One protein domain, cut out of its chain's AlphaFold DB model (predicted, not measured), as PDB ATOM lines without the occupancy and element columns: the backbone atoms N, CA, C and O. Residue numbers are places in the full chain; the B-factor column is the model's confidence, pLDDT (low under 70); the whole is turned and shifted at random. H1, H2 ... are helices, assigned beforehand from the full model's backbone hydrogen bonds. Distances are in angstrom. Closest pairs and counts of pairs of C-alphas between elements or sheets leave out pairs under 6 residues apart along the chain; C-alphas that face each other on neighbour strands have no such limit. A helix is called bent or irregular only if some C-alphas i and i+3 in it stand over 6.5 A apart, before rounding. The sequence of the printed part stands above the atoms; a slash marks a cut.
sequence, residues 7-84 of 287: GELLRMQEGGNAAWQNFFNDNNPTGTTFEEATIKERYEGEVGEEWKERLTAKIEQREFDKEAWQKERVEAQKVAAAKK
ATOM      1  N   GLY A   7     112.438  91.775  71.375       87.94
ATOM      2  CA  GLY A   7     111.000  91.871  71.104       87.94
ATOM      3  C   GLY A   7     110.118  91.215  72.175       87.94
ATOM      4  O   GLY A   7     108.974  91.618  72.355       87.94
ATOM      5  N   GLU A   8     110.627  90.223  72.905       89.38
ATOM      6  CA  GLU A   8     109.903  89.581  74.012       89.38
ATOM      7  C   GLU A   8     109.933  90.464  75.266       89.38
ATOM      8  O   GLU A   8     108.900  90.636  75.911       89.38
ATOM      9  N   LEU A   9     111.071  91.107  75.549       91.12
ATOM     10  CA  LEU A   9     111.196  92.095  76.627       91.12
ATOM     11  C   LEU A   9     110.232  93.272  76.426       91.12
ATOM     12  O   LEU A   9     109.543  93.665  77.364       91.12
ATOM     13  N   LEU A  10     110.118  93.778  75.194       91.25
ATOM     14  CA  LEU A  10     109.177  94.853  74.866       91.25
ATOM     15  C   LEU A  10     107.715  94.413  75.026       91.25
ATOM     16  O   LEU A  10     106.912  95.168  75.567       91.25
ATOM     17  N   ARG A  11     107.361  93.173  74.647       91.50
ATOM     18  CA  ARG A  11     106.020  92.606  74.918       91.50
ATOM     19  C   ARG A  11     105.711  92.543  76.408       91.50
ATOM     20  O   ARG A  11     104.589  92.839  76.809       91.50
ATOM     21  N   MET A  12     106.692  92.155  77.219       90.94
ATOM     22  CA  MET A  12     106.528  92.098  78.671       90.94
ATOM     23  C   MET A  12     106.388  93.491  79.289       90.94
ATOM     24  O   MET A  12     105.566  93.664  80.184       90.94
ATOM     25  N   GLN A  13     107.153  94.468  78.801       90.56
ATOM     26  CA  GLN A  13     107.117  95.847  79.285       90.56
ATOM     27  C   GLN A  13     105.811  96.563  78.918       90.56
ATOM     28  O   GLN A  13     105.217  97.225  79.763       90.56
ATOM     29  N   GLU A  14     105.362  96.429  77.669       90.25
ATOM     30  CA  GLU A  14     104.207  97.167  77.142       90.25
ATOM     31  C   GLU A  14     102.857  96.488  77.395       90.25
ATOM     32  O   GLU A  14     101.810  97.132  77.277       90.25
ATOM     33  N   GLY A  15     102.878  95.196  77.725       89.50
ATOM     34  CA  GLY A  15     101.707  94.429  78.131       89.50
ATOM     35  C   GLY A  15     101.507  94.430  79.642       89.50
ATOM     36  O   GLY A  15     101.097  95.424  80.235       89.50
ATOM     37  N   GLY A  16     101.755  93.277  80.262       93.06
ATOM     38  CA  GLY A  16     101.514  93.045  81.686       93.06
ATOM     39  C   GLY A  16     100.105  92.526  81.997       93.06
ATOM     40  O   GLY A  16      99.124  92.848  81.323       93.06
ATOM     41  N   ASN A  17     100.001  91.707  83.051       92.12
ATOM     42  CA  ASN A  17      98.755  91.015  83.400       92.12
ATOM     43  C   ASN A  17      97.605  91.979  83.715       92.12
ATOM     44  O   ASN A  17      96.493  91.757  83.250       92.12
ATOM     45  N   ALA A  18      97.863  93.054  84.464       93.19
ATOM     46  CA  ALA A  18      96.822  94.009  84.845       93.19
ATOM     47  C   ALA A  18      96.231  94.741  83.629       93.19
ATOM     48  O   ALA A  18      95.018  94.914  83.537       93.19
ATOM     49  N   ALA A  19      97.074  95.128  82.666       92.12
ATOM     50  CA  ALA A  19      96.624  95.814  81.460       92.12
ATOM     51  C   ALA A  19      95.725  94.908  80.604       92.12
ATOM     52  O   ALA A  19      94.678  95.349  80.133       92.12
ATOM     53  N   TRP A  20      96.099  93.631  80.476       92.25
ATOM     54  CA  TRP A  20      95.291  92.634  79.778       92.25
ATOM     55  C   TRP A  20      93.949  92.380  80.475       92.25
ATOM     56  O   TRP A  20      92.911  92.391  79.820       92.25
ATOM     57  N   GLN A  21      93.951  92.207  81.800       92.12
ATOM     58  CA  GLN A  21      92.726  91.994  82.577       92.12
ATOM     59  C   GLN A  21      91.744  93.160  82.437       92.12
ATOM     60  O   GLN A  21      90.567  92.932  82.164       92.12
ATOM     61  N   ASN A  22      92.228  94.397  82.576       92.56
ATOM     62  CA  ASN A  22      91.398  95.594  82.438       92.56
ATOM     63  C   ASN A  22      90.823  95.704  81.024       92.56
ATOM     64  O   ASN A  22      89.616  95.843  80.859       92.56
ATOM     65  N   PHE A  23      91.669  95.547  80.001       92.12
ATOM     66  CA  PHE A  23      91.216  95.597  78.615       92.12
ATOM     67  C   PHE A  23      90.164  94.525  78.311       92.12
ATOM     68  O   PHE A  23      89.164  94.824  77.659       92.12
ATOM     69  N   PHE A  24      90.371  93.297  78.796       91.38
ATOM     70  CA  PHE A  24      89.412  92.215  78.617       91.38
ATOM     71  C   PHE A  24      88.075  92.543  79.284       91.38
ATOM     72  O   PHE A  24      87.044  92.440  78.634       91.38
ATOM     73  N   ASN A  25      88.086  92.996  80.538       90.06
ATOM     74  CA  ASN A  25      86.863  93.358  81.258       90.06
ATOM     75  C   ASN A  25      86.079  94.482  80.562       90.06
ATOM     76  O   ASN A  25      84.856  94.414  80.502       90.06
ATOM     77  N   ASP A  26      86.774  95.477  80.007       89.25
ATOM     78  CA  ASP A  26      86.144  96.636  79.364       89.25
ATOM     79  C   ASP A  26      85.583  96.323  77.966       89.25
ATOM     80  O   ASP A  26      84.600  96.926  77.540       89.25
ATOM     81  N   ASN A  27      86.218  95.404  77.228       86.00
ATOM     82  CA  ASN A  27      85.911  95.146  75.813       86.00
ATOM     83  C   ASN A  27      85.194  93.813  75.576       86.00
ATOM     84  O   ASN A  27      84.883  93.488  74.431       86.00
ATOM     85  N   ASN A  28      84.936  93.027  76.623       83.75
ATOM     86  CA  ASN A  28      84.283  91.736  76.480       83.75
ATOM     87  C   ASN A  28      82.773  91.876  76.200       83.75
ATOM     88  O   ASN A  28      82.021  92.305  77.079       83.75
ATOM     89  N   PRO A  29      82.282  91.451  75.019       75.44
ATOM     90  CA  PRO A  29      80.874  91.595  74.654       75.44
ATOM     91  C   PRO A  29      79.939  90.682  75.453       75.44
ATOM     92  O   PRO A  29      78.741  90.948  75.522       75.44
ATOM     93  N   THR A  30      80.449  89.601  76.053       74.94
ATOM     94  CA  THR A  30      79.628  88.688  76.864       74.94
ATOM     95  C   THR A  30      79.395  89.201  78.284       74.94
ATOM     96  O   THR A  30      78.599  88.611  79.011       74.94
ATOM     97  N   GLY A  31      80.076  90.282  78.690       77.44
ATOM     98  CA  GLY A  31      79.983  90.851  80.035       77.44
ATOM     99  C   GLY A  31      80.570  89.962  81.136       77.44
ATOM    100  O   GLY A  31      80.426  90.287  82.312       77.44
ATOM    101  N   THR A  32      81.220  88.848  80.783       82.81
ATOM    102  CA  THR A  32      81.932  88.015  81.753       82.81
ATOM    103  C   THR A  32      83.232  88.687  82.157       82.81
ATOM    104  O   THR A  32      83.953  89.249  81.327       82.81
ATOM    105  N   THR A  33      83.552  88.628  83.444       87.31
ATOM    106  CA  THR A  33      84.834  89.145  83.917       87.31
ATOM    107  C   THR A  33      85.972  88.217  83.500       87.31
ATOM    108  O   THR A  33      85.767  87.039  83.187       87.31
ATOM    109  N   PHE A  34      87.198  88.737  83.516       87.56
ATOM    110  CA  PHE A  34      88.398  87.979  83.204       87.56
ATOM    111  C   PHE A  34      88.462  86.696  84.021       87.56
ATOM    112  O   PHE A  34      88.779  85.666  83.455       87.56
ATOM    113  N   GLU A  35      88.117  86.726  85.309       87.88
ATOM    114  CA  GLU A  35      88.192  85.554  86.188       87.88
ATOM    115  C   GLU A  35      87.134  84.488  85.880       87.88
ATOM    116  O   GLU A  35      87.407  83.295  86.015       87.88
ATOM    117  N   GLU A  36      85.963  84.899  85.403       87.81
ATOM    118  CA  GLU A  36      84.846  84.004  85.089       87.81
ATOM    119  C   GLU A  36      84.949  83.395  83.686       87.81
ATOM    120  O   GLU A  36      84.443  82.299  83.446       87.81
ATOM    121  N   ALA A  37      85.618  84.081  82.754       87.38
ATOM    122  CA  ALA A  37      85.793  83.606  81.387       87.38
ATOM    123  C   ALA A  37      86.690  82.362  81.325       87.38
ATOM    124  O   ALA A  37      87.692  82.245  82.038       87.38
ATOM    125  N   THR A  38      86.395  81.438  80.413       90.12
ATOM    126  CA  THR A  38      87.266  80.280  80.178       90.12
ATOM    127  C   THR A  38      88.572  80.703  79.498       90.12
ATOM    128  O   THR A  38      88.629  81.703  78.787       90.12
ATOM    129  N   ILE A  39      89.643  79.916  79.659       88.31
ATOM    130  CA  ILE A  39      90.949  80.184  79.017       88.31
ATOM    131  C   ILE A  39      90.788  80.365  77.502       88.31
ATOM    132  O   ILE A  39      91.391  81.255  76.906       88.31
ATOM    133  N   LYS A  40      89.940  79.540  76.884       88.50
ATOM    134  CA  LYS A  40      89.681  79.602  75.450       88.50
ATOM    135  C   LYS A  40      89.050  80.934  75.049       88.50
ATOM    136  O   LYS A  40      89.511  81.562  74.106       88.50
ATOM    137  N   GLU A  41      88.044  81.396  75.784       86.88
ATOM    138  CA  GLU A  41      87.382  82.679  75.511       86.88
ATOM    139  C   GLU A  41      88.327  83.865  75.709       86.88
ATOM    140  O   GLU A  41      88.324  84.785  74.893       86.88
ATOM    141  N   ARG A  42      89.188  83.812  76.736       89.88
ATOM    142  CA  ARG A  42      90.186  84.859  76.992       89.88
ATOM    143  C   ARG A  42      91.142  85.026  75.808       89.88
ATOM    144  O   ARG A  42      91.395  86.147  75.383       89.88
ATOM    145  N   TYR A  43      91.683  83.930  75.271       90.25
ATOM    146  CA  TYR A  43      92.815  84.002  74.335       90.25
ATOM    147  C   TYR A  43      92.484  83.737  72.866       90.25
ATOM    148  O   TYR A  43      93.273  84.141  72.010       90.25
ATOM    149  N   GLU A  44      91.373  83.059  72.570       86.38
ATOM    150  CA  GLU A  44      90.914  82.765  71.202       86.38
ATOM    151  C   GLU A  44      89.690  83.605  70.792       86.38
ATOM    152  O   GLU A  44      89.234  83.518  69.651       86.38
ATOM    153  N   GLY A  45      89.141  84.407  71.711       85.81
ATOM    154  CA  GLY A  45      88.067  85.352  71.424       85.81
ATOM    155  C   GLY A  45      88.538  86.569  70.620       85.81
ATOM    156  O   GLY A  45      89.732  86.840  70.501       85.81
ATOM    157  N   GLU A  46      87.582  87.342  70.101       86.69
ATOM    158  CA  GLU A  46      87.854  88.576  69.347       86.69
ATOM    159  C   GLU A  46      88.707  89.562  70.156       86.69
ATOM    160  O   GLU A  46      89.707  90.067  69.654       86.69
ATOM    161  N   VAL A  47      88.384  89.731  71.439       90.25
ATOM    162  CA  VAL A  47      89.101  90.612  72.373       90.25
ATOM    163  C   VAL A  47      90.550  90.166  72.587       90.25
ATOM    164  O   VAL A  47      91.458  90.993  72.649       90.25
ATOM    165  N   GLY A  48      90.797  88.854  72.668       89.69
ATOM    166  CA  GLY A  48      92.146  88.306  72.821       89.69
ATOM    167  C   GLY A  48      93.019  88.531  71.593       89.69
ATOM    168  O   GLY A  48      94.204  88.833  71.720       89.69
ATOM    169  N   GLU A  49      92.438  88.424  70.404       88.81
ATOM    170  CA  GLU A  49      93.135  88.697  69.148       88.81
ATOM    171  C   GLU A  49      93.360  90.205  68.938       88.81
ATOM    172  O   GLU A  49      94.452  90.598  68.530       88.81
ATOM    173  N   GLU A  50      92.389  91.053  69.297       90.81
ATOM    174  CA  GLU A  50      92.534  92.519  69.266       90.81
ATOM    175  C   GLU A  50      93.691  92.968  70.169       90.81
ATOM    176  O   GLU A  50      94.532  93.775  69.773       90.81
ATOM    177  N   TRP A  51      93.786  92.396  71.371       91.25
ATOM    178  CA  TRP A  51      94.858  92.709  72.310       91.25
ATOM    179  C   TRP A  51      96.249  92.332  71.788       91.25
ATOM    180  O   TRP A  51      97.197  93.105  71.945       91.25
ATOM    181  N   LYS A  52      96.386  91.166  71.141       91.50
ATOM    182  CA  LYS A  52      97.657  90.727  70.536       91.50
ATOM    183  C   LYS A  52      98.104  91.674  69.427       91.50
ATOM    184  O   LYS A  52      99.287  92.024  69.371       91.50
ATOM    185  N   GLU A  53      97.173  92.100  68.579       90.62
ATOM    186  CA  GLU A  53      97.480  93.040  67.503       90.62
ATOM    187  C   GLU A  53      97.849  94.411  68.067       90.62
ATOM    188  O   GLU A  53      98.885  94.968  67.715       90.62
ATOM    189  N   ARG A  54      97.070  94.919  69.028       89.88
ATOM    190  CA  ARG A  54      97.343  96.197  69.690       89.88
ATOM    191  C   ARG A  54      98.720  96.222  70.351       89.88
ATOM    192  O   ARG A  54      99.434  97.218  70.242       89.88
ATOM    193  N   LEU A  55      99.113  95.136  71.019       91.12
ATOM    194  CA  LEU A  55     100.455  95.001  71.588       91.12
ATOM    195  C   LEU A  55     101.531  95.009  70.507       91.12
ATOM    196  O   LEU A  55     102.533  95.705  70.649       91.12
ATOM    197  N   THR A  56     101.322  94.259  69.429       90.69
ATOM    198  CA  THR A  56     102.273  94.183  68.314       90.69
ATOM    199  C   THR A  56     102.446  95.547  67.650       90.69
ATOM    200  O   THR A  56     103.578  95.995  67.487       90.69
ATOM    201  N   ALA A  57     101.353  96.266  67.393       89.75
ATOM    202  CA  ALA A  57     101.377  97.634  66.887       89.75
ATOM    203  C   ALA A  57     102.141  98.580  67.828       89.75
ATOM    204  O   ALA A  57     103.009  99.324  67.378       89.75
ATOM    205  N   LYS A  58     101.913  98.492  69.147       88.50
ATOM    206  CA  LYS A  58     102.615  99.321  70.142       88.50
ATOM    207  C   LYS A  58     104.128  99.072  70.159       88.50
ATOM    208  O   LYS A  58     104.910 100.013  70.273       88.50
ATOM    209  N   ILE A  59     104.550  97.819  70.004       90.44
ATOM    210  CA  ILE A  59     105.973  97.441  69.959       90.44
ATOM    211  C   ILE A  59     106.622  97.880  68.652       90.44
ATOM    212  O   ILE A  59     107.748  98.366  68.657       90.44
ATOM    213  N   GLU A  60     105.908  97.730  67.542       87.50
ATOM    214  CA  GLU A  60     106.368  98.133  66.212       87.50
ATOM    215  C   GLU A  60     106.222  99.643  65.971       87.50
ATOM    216  O   GLU A  60     106.563 100.121  64.891       87.50
ATOM    217  N   GLN A  61     105.750 100.395  66.976       84.25
ATOM    218  CA  GLN A  61     105.499 101.837  66.912       84.25
ATOM    219  C   GLN A  61     104.559 102.216  65.753       84.25
ATOM    220  O   GLN A  61     104.700 103.265  65.127       84.25
ATOM    221  N   ARG A  62     103.588 101.342  65.468       86.94
ATOM    222  CA  ARG A  62     102.521 101.549  64.491       86.94
ATOM    223  C   ARG A  62     101.243 101.978  65.197       86.94
ATOM    224  O   ARG A  62     100.920 101.494  66.281       86.94
ATOM    225  N   GLU A  63     100.487 102.847  64.544       81.19
ATOM    226  CA  GLU A  63      99.133 103.170  64.970       81.19
ATOM    227  C   GLU A  63      98.204 101.969  64.743       81.19
ATOM    228  O   GLU A  63      98.171 101.378  63.662       81.19
ATOM    229  N   PHE A  64      97.487 101.567  65.791       84.19
ATOM    230  CA  PHE A  64      96.509 100.489  65.704       84.19
ATOM    231  C   PHE A  64      95.179 101.050  65.198       84.19
ATOM    232  O   PHE A  64      94.502 101.779  65.922       84.19
ATOM    233  N   ASP A  65      94.800 100.679  63.977       83.56
ATOM    234  CA  ASP A  65      93.487 100.981  63.411       83.56
ATOM    235  C   ASP A  65      92.537  99.788  63.611       83.56
ATOM    236  O   ASP A  65      92.671  98.730  62.984       83.56
ATOM    237  N   LYS A  66      91.558  99.971  64.505       80.50
ATOM    238  CA  LYS A  66      90.561  98.950  64.853       80.50
ATOM    239  C   LYS A  66      89.680  98.571  63.658       80.50
ATOM    240  O   LYS A  66      89.322  97.401  63.520       80.50
ATOM    241  N   GLU A  67      89.334  99.526  62.798       79.00
ATOM    242  CA  GLU A  67      88.441  99.286  61.660       79.00
ATOM    243  C   GLU A  67      89.158  98.504  60.557       79.00
ATOM    244  O   GLU A  67      88.608  97.545  60.004       79.00
ATOM    245  N   ALA A  68      90.419  98.858  60.290       81.69
ATOM    246  CA  ALA A  68      91.272  98.107  59.375       81.69
ATOM    247  C   ALA A  68      91.479  96.665  59.863       81.69
ATOM    248  O   ALA A  68      91.303  95.723  59.085       81.69
ATOM    249  N   TRP A  69      91.750  96.481  61.160       84.62
ATOM    250  CA  TRP A  69      91.926  95.159  61.761       84.62
ATOM    251  C   TRP A  69      90.666  94.291  61.660       84.62
ATOM    252  O   TRP A  69      90.741  93.133  61.240       84.62
ATOM    253  N   GLN A  70      89.484  94.834  61.979       81.38
ATOM    254  CA  GLN A  70      88.226  94.088  61.847       81.38
ATOM    255  C   GLN A  70      87.958  93.684  60.392       81.38
ATOM    256  O   GLN A  70      87.532  92.555  60.119       81.38
ATOM    257  N   LYS A  71      88.243  94.576  59.437       81.69
ATOM    258  CA  LYS A  71      88.085  94.291  58.007       81.69
ATOM    259  C   LYS A  71      89.027  93.178  57.543       81.69
ATOM    260  O   LYS A  71      88.568  92.231  56.900       81.69
ATOM    261  N   GLU A  72      90.301  93.248  57.918       82.38
ATOM    262  CA  GLU A  72      91.299  92.219  57.614       82.38
ATOM    263  C   GLU A  72      90.930  90.873  58.252       82.38
ATOM    264  O   GLU A  72      91.035  89.824  57.618       82.38
ATOM    265  N   ARG A  73      90.391  90.878  59.476       82.19
ATOM    266  CA  ARG A  73      89.906  89.673  60.163       82.19
ATOM    267  C   ARG A  73      88.770  88.992  59.418       82.19
ATOM    268  O   ARG A  73      88.807  87.771  59.241       82.19
ATOM    269  N   VAL A  74      87.771  89.756  58.987       81.94
ATOM    270  CA  VAL A  74      86.642  89.230  58.207       81.94
ATOM    271  C   VAL A  74      87.135  88.679  56.867       81.94
ATOM    272  O   VAL A  74      86.683  87.619  56.431       81.94
ATOM    273  N   GLU A  75      88.087  89.351  56.221       82.75
ATOM    274  CA  GLU A  75      88.702  88.877  54.981       82.75
ATOM    275  C   GLU A  75      89.512  87.589  55.190       82.75
ATOM    276  O   GLU A  75      89.305  86.606  54.475       82.75
ATOM    277  N   ALA A  76      90.337  87.520  56.234       80.94
ATOM    278  CA  ALA A  76      91.100  86.331  56.597       80.94
ATOM    279  C   ALA A  76      90.189  85.134  56.918       80.94
ATOM    280  O   ALA A  76      90.470  84.006  56.505       80.94
ATOM    281  N   GLN A  77      89.060  85.364  57.596       78.31
ATOM    282  CA  GLN A  77      88.055  84.329  57.843       78.31
ATOM    283  C   GLN A  77      87.391  83.849  56.544       78.31
ATOM    284  O   GLN A  77      87.207  82.643  56.367       78.31
ATOM    285  N   LYS A  78      87.087  84.756  55.606       79.88
ATOM    286  CA  LYS A  78      86.554  84.402  54.278       79.88
ATOM    287  C   LYS A  78      87.553  83.577  53.466       79.88
ATOM    288  O   LYS A  78      87.172  82.554  52.900       79.88
ATOM    289  N   VAL A  79      88.832  83.954  53.457       79.88
ATOM    290  CA  VAL A  79      89.898  83.194  52.778       79.88
ATOM    291  C   VAL A  79      90.098  81.822  53.430       79.88
ATOM    292  O   VAL A  79      90.238  80.816  52.730       79.88
ATOM    293  N   ALA A  80      90.055  81.737  54.763       76.62
ATOM    294  CA  ALA A  80      90.129  80.468  55.485       76.62
ATOM    295  C   ALA A  80      88.923  79.556  55.188       76.62
ATOM    296  O   ALA A  80      89.091  78.343  55.039       76.62
ATOM    297  N   ALA A  81      87.721  80.121  55.053       73.62
ATOM    298  CA  ALA A  81      86.523  79.387  54.651       73.62
ATOM    299  C   ALA A  81      86.599  78.913  53.187       73.62
ATOM    300  O   ALA A  81      86.292  77.755  52.901       73.62
ATOM    301  N   ALA A  82      87.096  79.753  52.272       71.56
ATOM    302  CA  ALA A  82      87.294  79.400  50.865       71.56
ATOM    303  C   ALA A  82      88.314  78.260  50.689       71.56
ATOM    304  O   ALA A  82      88.070  77.317  49.937       71.56
ATOM    305  N   LYS A  83      89.413  78.268  51.459       64.56
ATOM    306  CA  LYS A  83      90.398  77.169  51.476       64.56
ATOM    307  C   LYS A  83      89.828  75.849  52.011       64.56
ATOM    308  O   LYS A  83      90.298  74.788  51.612       64.56
ATOM    309  N   LYS A  84      88.793  75.882  52.862       57.00
ATOM    310  CA  LYS A  84      88.085  74.673  53.326       57.00
ATOM    311  C   LYS A  84      87.075  74.127  52.311       57.00
ATOM    312  O   LYS A  84      86.765  72.942  52.369       57.00
TER     313      LYS A  84
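AT A GLANCE: This is residues 7 to 84 of the 287 residues of the protein "Putative zinc finger protein gcs1" of Phaeomoniella chlamydospora (UniProt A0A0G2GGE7). One straight helix, H4, runs through the middle of a small helical body: H1 packs on its last residues, H2 packs on its earlier part, and H3 makes a corner with it there. On the side of H4 away from H1 and H2, the longest helix, H5, slants past as an arm, and its residues 74 to 84 stick out from the body. The printed part has 78 residues with five named helices, in the order H1, H2, H3, H4, H5 along the chain, and no named strand; its class is all helix. It is only just compact, close to loose, with a radius of gyration of the C-alphas of 13.8 A, and it spans 38 by 32 by 20 A.

HOW THE PARTS SIT: H1, residues 7 to 14, touches H4, residues 46 to 59. Their closest C-alphas, those of Leu 10 and Ile 59, are 6.4 A apart, and H4 touches H1 with residues 55 to 59 alone. The lines of H1 and H4 are about perpendicular, at 74 degrees. H2, residues 17 to 27, follows H1 along the chain but is apart from it. H2 touches H4 with residues 47 to 51 of H4 alone, and the closest C-alphas are those of Phe 24 and Val 47, 6.5 A apart. H2 and H4 run opposite ways at a steep tilt of 51 degrees. H3, residues 39 to 44, is close to H2 but not clearly touching it: the C-alphas of Phe 24 and Arg 42, the closest of the two helices, are 7.6 A apart, and the lines are about perpendicular at 75 degrees. H3 and H4 only just touch, and only at the corner by their link, with 3 pairs of C-alphas within 8 A; the closest are those of Arg 42 and Gly 48, 5.8 A apart, and on H4 residues 48 to 49 alone take part. These two run the same way at a steep tilt of 61 degrees. H4 is the hub, touching three other helices. H5, residues 66 to 84, is close to H4 but not clearly touching it. The C-alphas of Glu 50 and Trp 69, their closest, are 8.0 A apart, and the helices run opposite ways at a steep tilt of 61 degrees. H5 is apart from H1, H2 and H3, and H1 is apart from H3. In H1, H2, H3, H4 and H5 every O i to N i+4 pair is within hydrogen-bond range.

IN THESE COORDINATES: H1, residues 7 to 14, begins at C-alpha 7, (111.000, 91.871, 71.104). H2, residues 17 to 27, is 15.5 A from first to last C-alpha. H3, residues 39 to 44, has six residues. H4, residues 46 to 59, begins at C-alpha 46, (87.854, 88.576, 69.347), and is 20.2 A long. H5, residues 66 to 84, is 27.0 A long and ends at C-alpha 84, (88.085, 74.673, 53.326). No helix is bent or irregular.

THE WHOLE: The two C-alphas farthest apart are those of Gln 13 and Lys 84, at 38.5 A. Residues 74 to 84, which belong to H5, stand free; the body without them has 67 residues and spans 32 by 29 by 18 A. The printed part has no cut. The links from H1 to H2 and from H3 to H4 are tight, the link from H4 to H5 is short with 6 residues, and the link from H2 to H3 is long with 11. The mean pLDDT of the printed part is 85.8, that of H5 is 78, and residues 83 to 84 are under 70.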